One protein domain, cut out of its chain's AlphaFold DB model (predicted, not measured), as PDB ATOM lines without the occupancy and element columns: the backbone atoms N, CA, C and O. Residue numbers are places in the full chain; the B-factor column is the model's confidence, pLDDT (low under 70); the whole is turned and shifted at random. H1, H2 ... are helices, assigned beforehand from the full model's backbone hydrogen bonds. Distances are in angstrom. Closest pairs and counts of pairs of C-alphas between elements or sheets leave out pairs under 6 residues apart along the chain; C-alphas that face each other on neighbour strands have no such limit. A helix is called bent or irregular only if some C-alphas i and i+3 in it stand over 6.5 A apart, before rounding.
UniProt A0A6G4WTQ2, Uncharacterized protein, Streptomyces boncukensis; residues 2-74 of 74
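This is residues 2 to 74 of the 74 residues of an uncharacterized protein of Streptomyces boncukensis (UniProt A0A6G4WTQ2). H1 packs on H3 in a small cluster with H2, H4 is set apart from it, and residues 68 to 74 stick out as a tail. The 73 printed residues have four named helices, H1 to H4 in chain order, and no named strand. The class is all helix, with under half of the residues in helices. The whole is loose, radius of gyration of the C-alphas 14.4 A, spanning 42 by 27 by 21 A.

H1, residues 16 to 25, 14.3 A long, starts at C-alpha 16 (270.023, 333.283, 286.757); it is irregular, C-alphas 21 and 24 being 8.0 A apart. H2 is residues 27 to 34, 10.4 A; H3, 40 to 43, 5.6 A; H4, 56 to 63, 10.3 A, ending at C-alpha 63 (281.194, 333.477, 292.993).

H1 touches H3, closest C-alphas Ala 20 and Leu 43, 4.3 A. H1 and H2 only just touch, only at the corner, with 3 pairs of C-alphas within 8 A, the closest His 24 and Arg 30, 6.1 A. H4 is apart from H1, H2 and H3. Every O i to N i+4 pair is within hydrogen-bond range in H2 and H4, 4 of 6 in H1; H3 is too short.

The printed part has no cut; the H3 to H4 link is long. Residues 65 to 74 have pLDDT under 70.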
ATOM      1  N   PHE A   2     268.019 328.596 294.581       87.19
ATOM      2  CA  PHE A   2     269.385 329.067 294.832       87.19
ATOM      3  C   PHE A   2     269.425 330.590 294.668       87.19
ATOM      4  O   PHE A   2     269.109 331.085 293.584       87.19
ATOM      5  N   ALA A   3     269.742 331.317 295.739       91.00
ATOM      6  CA  ALA A   3     269.752 332.780 295.750       91.00
ATOM      7  C   ALA A   3     270.942 333.346 294.960       91.00
ATOM      8  O   ALA A   3     272.005 332.728 294.871       91.00
ATOM      9  N   CYS A   4     270.760 334.520 294.365       91.38
ATOM     10  CA  CYS A   4     271.824 335.242 293.685       91.38
ATOM     11  C   CYS A   4     272.769 335.901 294.702       91.38
ATOM     12  O   CYS A   4     272.334 336.642 295.574       91.38
ATOM     13  N   HIS A   5     274.082 335.717 294.557       89.44
ATOM     14  CA  HIS A   5     275.068 336.378 295.429       89.44
ATOM     15  C   HIS A   5     275.174 337.900 295.193       89.44
ATOM     16  O   HIS A   5     275.854 338.596 295.940       89.44
ATOM     17  N   LYS A   6     274.545 338.409 294.124       88.19
ATOM     18  CA  LYS A   6     274.525 339.835 293.767       88.19
ATOM     19  C   LYS A   6     273.331 340.587 294.352       88.19
ATOM     20  O   LYS A   6     273.251 341.796 294.167       88.19
ATOM     21  N   THR A   7     272.403 339.892 295.005       88.62
ATOM     22  CA  THR A   7     271.261 340.512 295.682       88.62
ATOM     23  C   THR A   7     271.529 340.649 297.170       88.62
ATOM     24  O   THR A   7     272.289 339.868 297.747       88.62
ATOM     25  N   ASP A   8     270.917 341.651 297.792       87.75
ATOM     26  CA  ASP A   8     271.033 341.852 299.230       87.75
ATOM     27  C   ASP A   8     270.248 340.795 300.016       87.75
ATOM     28  O   ASP A   8     269.261 340.226 299.549       87.75
ATOM     29  N   GLU A   9     270.714 340.549 301.237       86.38
ATOM     30  CA  GLU A   9     270.068 339.652 302.191       86.38
ATOM     31  C   GLU A   9     268.668 340.171 302.559       86.38
ATOM     32  O   GLU A   9     268.497 341.352 302.872       86.38
ATOM     33  N   GLY A  10     267.666 339.293 302.502       89.94
ATOM     34  CA  GLY A  10     266.247 339.615 302.655       89.94
ATOM     35  C   GLY A  10     265.561 340.140 301.386       89.94
ATOM     36  O   GLY A  10     264.356 340.396 301.416       89.94
ATOM     37  N   ALA A  11     266.298 340.303 300.284       90.62
ATOM     38  CA  ALA A  11     265.798 340.734 298.979       90.62
ATOM     39  C   ALA A  11     266.308 339.818 297.849       90.62
ATOM     40  O   ALA A  11     266.625 340.270 296.749       90.62
ATOM     41  N   GLU A  12     266.434 338.521 298.133       91.00
ATOM     42  CA  GLU A  12     267.075 337.564 297.245       91.00
ATOM     43  C   GLU A  12     266.263 337.306 295.978       91.00
ATOM     44  O   GLU A  12     265.109 336.873 296.012       91.00
ATOM     45  N   GLU A  13     266.927 337.453 294.837       91.62
ATOM     46  CA  GLU A  13     266.419 336.949 293.567       91.62
ATOM     47  C   GLU A  13     266.974 335.549 293.285       91.62
ATOM     48  O   GLU A  13     268.023 335.133 293.794       91.62
ATOM     49  N   ALA A  14     266.279 334.800 292.428       92.19
ATOM     50  CA  ALA A  14     266.783 333.521 291.954       92.19
ATOM     51  C   ALA A  14     268.047 333.728 291.102       92.19
ATOM     52  O   ALA A  14     268.073 334.546 290.186       92.19
ATOM     53  N   CYS A  15     269.091 332.941 291.364       93.69
ATOM     54  CA  CYS A  15     270.312 332.974 290.568       93.69
ATOM     55  C   CYS A  15     270.024 332.572 289.112       93.69
ATOM     56  O   CYS A  15     269.596 331.447 288.834       93.69
ATOM     57  N   ALA A  16     270.308 333.478 288.176       94.50
ATOM     58  CA  ALA A  16     270.023 333.283 286.757       94.50
ATOM     59  C   ALA A  16     270.848 332.133 286.142       94.50
ATOM     60  O   ALA A  16     270.317 331.322 285.386       94.50
ATOM     61  N   GLY A  17     272.119 331.989 286.542       94.69
ATOM     62  CA  GLY A  17     272.962 330.858 286.131       94.69
ATOM     63  C   GLY A  17     272.430 329.512 286.630       94.69
ATOM     64  O   GLY A  17     272.383 328.545 285.876       94.69
ATOM     65  N   TRP A  18     271.936 329.456 287.872       95.00
ATOM     66  CA  TRP A  18     271.307 328.248 288.417       95.00
ATOM     67  C   TRP A  18     270.005 327.896 287.684       95.00
ATOM     68  O   TRP A  18     269.776 326.727 287.358       95.00
ATOM     69  N   LEU A  19     269.163 328.897 287.393       95.94
ATOM     70  CA  LEU A  19     267.932 328.703 286.621       95.94
ATOM     71  C   LEU A  19     268.226 328.113 285.237       95.94
ATOM     72  O   LEU A  19     267.579 327.137 284.854       95.94
ATOM     73  N   ALA A  20     269.224 328.655 284.537       96.06
ATOM     74  CA  ALA A  20     269.629 328.189 283.216       96.06
ATOM     75  C   ALA A  20     270.263 326.785 283.241       96.06
ATOM     76  O   ALA A  20     269.903 325.934 282.429       96.06
ATOM     77  N   ALA A  21     271.163 326.504 284.189       94.44
ATOM     78  CA  ALA A  21     271.871 325.224 284.247       94.44
ATOM     79  C   ALA A  21     270.964 324.059 284.689       94.44
ATOM     80  O   ALA A  21     270.954 322.984 284.084       94.44
ATOM     81  N   VAL A  22     270.183 324.252 285.758       94.38
ATOM     82  CA  VAL A  22     269.462 323.150 286.425       94.38
ATOM     83  C   VAL A  22     268.034 323.491 286.847       94.38
ATOM     84  O   VAL A  22     267.316 322.604 287.317       94.38
ATOM     85  N   GLY A  23     267.570 324.728 286.645       95.06
ATOM     86  CA  GLY A  23     266.243 325.180 287.076       95.06
ATOM     87  C   GLY A  23     265.106 324.295 286.565       95.06
ATOM     88  O   GLY A  23     264.199 323.958 287.325       95.06
ATOM     89  N   HIS A  24     265.194 323.807 285.323       95.31
ATOM     90  CA  HIS A  24     264.204 322.900 284.726       95.31
ATOM     91  C   HIS A  24     264.015 321.574 285.488       95.31
ATOM     92  O   HIS A  24     262.975 320.931 285.342       95.31
ATOM     93  N   ARG A  25     264.984 321.150 286.314       95.44
ATOM     94  CA  ARG A  25     264.892 319.925 287.132       95.44
ATOM     95  C   ARG A  25     264.176 320.155 288.463       95.44
ATOM     96  O   ARG A  25     263.805 319.195 289.131       95.44
ATOM     97  N   HIS A  26     263.944 321.408 288.851       95.94
ATOM     98  CA  HIS A  26     263.323 321.758 290.122       95.94
ATOM     99  C   HIS A  26     261.799 321.884 289.978       95.94
ATOM    100  O   HIS A  26     261.298 322.692 289.194       95.94
ATOM    101  N   ILE A  27     261.032 321.131 290.773       96.94
ATOM    102  CA  ILE A  27     259.563 321.078 290.642       96.94
ATOM    103  C   ILE A  27     258.895 322.453 290.785       96.94
ATOM    104  O   ILE A  27     258.025 322.797 289.991       96.94
ATOM    105  N   GLY A  28     259.355 323.285 291.726       95.81
ATOM    106  CA  GLY A  28     258.826 324.644 291.904       95.81
ATOM    107  C   GLY A  28     259.011 325.545 290.675       95.81
ATOM    108  O   GLY A  28     258.122 326.332 290.361       95.81
ATOM    109  N   VAL A  29     260.118 325.385 289.939       97.25
ATOM    110  CA  VAL A  29     260.387 326.135 288.700       97.25
ATOM    111  C   VAL A  29     259.464 325.647 287.588       97.25
ATOM    112  O   VAL A  29     258.814 326.453 286.929       97.25
ATOM    113  N   ARG A  30     259.323 324.325 287.428       97.56
ATOM    114  CA  ARG A  30     258.407 323.731 286.439       97.56
ATOM    115  C   ARG A  30     256.961 324.171 286.659       97.56
ATOM    116  O   ARG A  30     256.273 324.492 285.696       97.56
ATOM    117  N   LEU A  31     256.510 324.219 287.914       98.31
ATOM    118  CA  LEU A  31     255.183 324.723 288.261       98.31
ATOM    119  C   LEU A  31     255.054 326.226 287.982       98.31
ATOM    120  O   LEU A  31     254.027 326.659 287.472       98.31
ATOM    121  N   ALA A  32     256.075 327.034 288.281       97.25
ATOM    122  CA  ALA A  32     256.057 328.459 287.953       97.25
ATOM    123  C   ALA A  32     255.900 328.697 286.442       97.25
ATOM    124  O   ALA A  32     255.072 329.517 286.055       97.25
ATOM    125  N   VAL A  33     256.605 327.924 285.610       98.00
ATOM    126  CA  VAL A  33     256.451 327.955 284.147       98.00
ATOM    127  C   VAL A  33     255.056 327.502 283.720       98.00
ATOM    128  O   VAL A  33     254.388 328.203 282.967       98.00
ATOM    129  N   ALA A  34     254.573 326.368 284.236       98.31
ATOM    130  CA  ALA A  34     253.253 325.836 283.886       98.31
ATOM    131  C   ALA A  34     252.102 326.799 284.233       98.31
ATOM    132  O   ALA A  34     251.084 326.820 283.549       98.31
ATOM    133  N   HIS A  35     252.273 327.614 285.277       98.38
ATOM    134  CA  HIS A  35     251.315 328.639 285.688       98.38
ATOM    135  C   HIS A  35     251.581 330.027 285.079       98.38
ATOM    136  O   HIS A  35     250.922 330.984 285.473       98.38
ATOM    137  N   GLY A  36     252.551 330.172 284.168       97.81
ATOM    138  CA  GLY A  36     252.877 331.453 283.528       97.81
ATOM    139  C   GLY A  36     253.515 332.498 284.453       97.81
ATOM    140  O   GLY A  36     253.580 333.670 284.101       97.81
ATOM    141  N   ARG A  37     253.991 332.097 285.637       96.81
ATOM    142  CA  ARG A  37     254.698 332.978 286.589       96.81
ATOM    143  C   ARG A  37     256.182 333.146 286.259       96.81
ATOM    144  O   ARG A  37     256.838 333.999 286.843       96.81
ATOM    145  N   LEU A  38     256.709 332.303 285.376       95.94
ATOM    146  CA  LEU A  38     258.072 332.359 284.864       95.94
ATOM    147  C   LEU A  38     258.047 332.012 283.376       95.94
ATOM    148  O   LEU A  38     257.474 330.990 282.999       95.94
ATOM    149  N   ASP A  39     258.679 332.830 282.540       95.56
ATOM    150  CA  ASP A  39     258.861 332.497 281.129       95.56
ATOM    151  C   ASP A  39     259.834 331.312 280.996       95.56
ATOM    152  O   ASP A  39     260.920 331.313 281.578       95.56
ATOM    153  N   ALA A  40     259.465 330.298 280.213       96.25
ATOM    154  CA  ALA A  40     260.341 329.169 279.917       96.25
ATOM    155  C   ALA A  40     261.655 329.605 279.239       96.25
ATOM    156  O   ALA A  40     262.679 328.945 279.421       96.25
ATOM    157  N   ALA A  41     261.649 330.715 278.490       94.75
ATOM    158  CA  ALA A  41     262.846 331.294 277.887       94.75
ATOM    159  C   ALA A  41     263.883 331.729 278.937       94.75
ATOM    160  O   ALA A  41     265.078 331.652 278.671       94.75
ATOM    161  N   ALA A  42     263.449 332.083 280.154       92.75
ATOM    162  CA  ALA A  42     264.341 332.441 281.258       92.75
ATOM    163  C   ALA A  42     265.139 331.245 281.818       92.75
ATOM    164  O   ALA A  42     266.038 331.429 282.636       92.75
ATOM    165  N   LEU A  43     264.831 330.012 281.391       96.00
ATOM    166  CA  LEU A  43     265.595 328.804 281.731       96.00
ATOM    167  C   LEU A  43     266.724 328.507 280.734       96.00
ATOM    168  O   LEU A  43     267.266 327.404 280.735       96.00
ATOM    169  N   ARG A  44     267.057 329.452 279.852       95.38
ATOM    170  CA  ARG A  44     268.157 329.335 278.890       95.38
ATOM    171  C   ARG A  44     269.134 330.496 279.084       95.38
ATOM    172  O   ARG A  44     268.685 331.592 279.415       95.38
ATOM    173  N   PRO A  45     270.444 330.286 278.865       95.00
ATOM    174  CA  PRO A  45     271.391 331.393 278.800       95.00
ATOM    175  C   PRO A  45     270.976 332.400 277.723       95.00
ATOM    176  O   PRO A  45     270.492 332.009 276.656       95.00
ATOM    177  N   GLY A  46     271.160 333.687 278.009       91.56
ATOM    178  CA  GLY A  46     270.946 334.753 277.034       91.56
ATOM    179  C   GLY A  46     272.103 334.873 276.042       91.56
ATOM    180  O   GLY A  46     273.174 334.291 276.222       91.56
ATOM    181  N   GLU A  47     271.900 335.673 274.999       93.69
ATOM    182  CA  GLU A  47     272.967 336.010 274.056       93.69
ATOM    183  C   GLU A  47     274.118 336.739 274.772       93.69
ATOM    184  O   GLU A  47     273.893 337.619 275.606       93.69
ATOM    185  N   GLY A  48     275.360 336.340 274.477       94.25
ATOM    186  CA  GLY A  48     276.565 336.935 275.065       94.25
ATOM    187  C   GLY A  48     276.841 336.561 276.526       94.25
ATOM    188  O   GLY A  48     277.739 337.143 277.135       94.25
ATOM    189  N   TRP A  49     276.098 335.614 277.110       93.75
ATOM    190  CA  TRP A  49     276.412 335.101 278.444       93.75
ATOM    191  C   TRP A  49     277.765 334.377 278.466       93.75
ATOM    192  O   TRP A  49     278.139 333.749 277.472       93.75
ATOM    193  N   PRO A  50     278.492 334.424 279.598       92.38
ATOM    194  CA  PRO A  50     279.650 333.566 279.787       92.38
ATOM    195  C   PRO A  50     279.223 332.096 279.832       92.38
ATOM    196  O   PRO A  50     278.065 331.772 280.122       92.38
ATOM    197  N   GLU A  51     280.184 331.208 279.595       94.44
ATOM    198  CA  GLU A  51     280.005 329.784 279.859       94.44
ATOM    199  C   GLU A  51     279.639 329.565 281.335       94.44
ATOM    200  O   GLU A  51     280.143 330.250 282.233       94.44
ATOM    201  N   LEU A  52     278.689 328.661 281.577       94.12
ATOM    202  CA  LEU A  52     278.250 328.323 282.926       94.12
ATOM    203  C   LEU A  52     279.163 327.247 283.509       94.12
ATOM    204  O   LEU A  52     279.682 326.409 282.786       94.12
ATOM    205  N   PHE A  53     279.309 327.254 284.830       94.06
ATOM    206  CA  PHE A  53     280.081 326.238 285.539       94.06
ATOM    207  C   PHE A  53     279.393 324.871 285.491       94.06
ATOM    208  O   PHE A  53     278.174 324.777 285.677       94.06
ATOM    209  N   ASP A  54     280.193 323.816 285.347       91.75
ATOM    210  CA  ASP A  54     279.716 322.429 285.327       91.75
ATOM    211  C   ASP A  54     279.520 321.844 286.734       91.75
ATOM    212  O   ASP A  54     278.725 320.918 286.929       91.75
ATOM    213  N   ALA A  55     280.231 322.386 287.728       92.12
ATOM    214  CA  ALA A  55     280.214 321.909 289.105       92.12
ATOM    215  C   ALA A  55     279.812 323.004 290.096       92.12
ATOM    216  O   ALA A  55     280.139 324.186 289.950       92.12
ATOM    217  N   TYR A  56     279.119 322.587 291.156       90.56
ATOM    218  CA  TYR A  56     278.708 323.488 292.227       90.56
ATOM    219  C   TYR A  56     279.917 324.090 292.950       90.56
ATOM    220  O   TYR A  56     279.932 325.285 293.230       90.56
ATOM    221  N   GLU A  57     280.932 323.276 293.227       93.19
ATOM    222  CA  GLU A  57     282.131 323.652 293.972       93.19
ATOM    223  C   GLU A  57     282.930 324.735 293.241       93.19
ATOM    224  O   GLU A  57     283.386 325.693 293.863       93.19
ATOM    225  N   GLU A  58     283.048 324.619 291.917       93.06
ATOM    226  CA  GLU A  58     283.710 325.614 291.071       93.06
ATOM    227  C   GLU A  58     282.952 326.945 291.088       93.06
ATOM    228  O   GLU A  58     283.534 327.998 291.358       93.06
ATOM    229  N   MET A  59     281.632 326.890 290.881       92.75
ATOM    230  CA  MET A  59     280.770 328.066 290.949       92.75
ATOM    231  C   MET A  59     280.868 328.745 292.318       92.75
ATOM    232  O   MET A  59     281.050 329.959 292.388       92.75
ATOM    233  N   ALA A  60     280.782 327.975 293.405       90.88
ATOM    234  CA  ALA A  60     280.834 328.494 294.765       90.88
ATOM    235  C   ALA A  60     282.200 329.113 295.097       90.88
ATOM    236  O   ALA A  60     282.241 330.157 295.739       90.88
ATOM    237  N   ALA A  61     283.307 328.527 294.632       90.81
ATOM    238  CA  ALA A  61     284.641 329.095 294.819       90.81
ATOM    239  C   ALA A  61     284.847 330.396 294.024       90.81
ATOM    240  O   ALA A  61     285.502 331.316 294.509       90.81
ATOM    241  N   HIS A  62     284.285 330.488 292.814       90.00
ATOM    242  CA  HIS A  62     284.426 331.669 291.959       90.00
ATOM    243  C   HIS A  62     283.502 332.820 292.379       90.00
ATOM    244  O   HIS A  62     283.905 333.981 292.393       90.00
ATOM    245  N   GLN A  63     282.247 332.500 292.702       87.38
ATOM    246  CA  GLN A  63     281.194 333.477 292.993       87.38
ATOM    247  C   GLN A  63     281.039 333.763 294.492       87.38
ATOM    248  O   GLN A  63     280.471 334.783 294.879       87.38
ATOM    249  N   GLY A  64     281.542 332.876 295.350       77.75
ATOM    250  CA  GLY A  64     281.610 333.090 296.787       77.75
ATOM    251  C   GLY A  64     282.732 334.063 297.127       77.75
ATOM    252  O   GLY A  64     283.885 333.671 297.273       77.75
ATOM    253  N   ARG A  65     282.402 335.344 297.294       60.81
ATOM    254  CA  ARG A  65     283.284 336.325 297.939       60.81
ATOM    255  C   ARG A  65     282.614 336.878 299.199       60.81
ATOM    256  O   ARG A  65     281.396 337.063 299.196       60.81
ATOM    257  N   PRO A  66     283.374 337.179 300.268       56.00
ATOM    258  CA  PRO A  66     282.853 337.988 301.360       56.00
ATOM    259  C   PRO A  66     282.507 339.378 300.816       56.00
ATOM    260  O   PRO A  66     283.231 339.910 299.973       56.00
ATOM    261  N   ARG A  67     281.414 339.977 301.298       55.84
ATOM    262  CA  ARG A  67     281.089 341.377 301.000       55.84
ATOM    263  C   ARG A  67     282.268 342.250 301.445       55.84
ATOM    264  O   ARG A  67     282.515 342.352 302.644       55.84
ATOM    265  N   GLU A  68     282.986 342.889 300.524       48.06
ATOM    266  CA  GLU A  68     283.885 343.981 300.910       48.06
ATOM    267  C   GLU A  68     283.024 345.094 301.535       48.06
ATOM    268  O   GLU A  68     282.145 345.649 300.880       48.06
ATOM    269  N   GLY A  69     283.237 345.379 302.826       52.44
ATOM    270  CA  GLY A  69     282.692 346.569 303.489       52.44
ATOM    271  C   GLY A  69     281.388 346.437 304.292       52.44
ATOM    272  O   GLY A  69     280.790 347.469 304.582       52.44
ATOM    273  N   LYS A  70     280.930 345.241 304.698       45.66
ATOM    274  CA  LYS A  70     279.849 345.109 305.707       45.66
ATOM    275  C   LYS A  70     280.443 344.584 307.019       45.66
ATOM    276  O   LYS A  70     280.816 343.415 307.083       45.66
ATOM    277  N   GLU A  71     280.557 345.438 308.040       37.47
ATOM    278  CA  GLU A  71     280.803 344.967 309.410       37.47
ATOM    279  C   GLU A  71     279.705 343.961 309.798       37.47
ATOM    280  O   GLU A  71     278.536 344.171 309.444       37.47
ATOM    281  N   PRO A  72     280.045 342.856 310.483       45.78
ATOM    282  CA  PRO A  72     279.037 341.932 310.981       45.78
ATOM    283  C   PRO A  72     278.120 342.676 311.961       45.78
ATOM    284  O   PRO A  72     278.589 343.302 312.911       45.78
ATOM    285  N   HIS A  73     276.807 342.633 311.712       34.00
ATOM    286  CA  HIS A  73     275.817 343.051 312.709       34.00
ATOM    287  C   HIS A  73     275.917 342.075 313.907       34.00
ATOM    288  O   HIS A  73     276.193 340.894 313.670       34.00
ATOM    289  N   PRO A  74     275.781 342.559 315.157       45.72
ATOM    290  CA  PRO A  74     276.089 341.799 316.362       45.72
ATOM    291  C   PRO A  74     275.120 340.640 316.605       45.72
ATOM    292  O   PRO A  74     273.964 340.711 316.126       45.72
TER     293      PRO A  74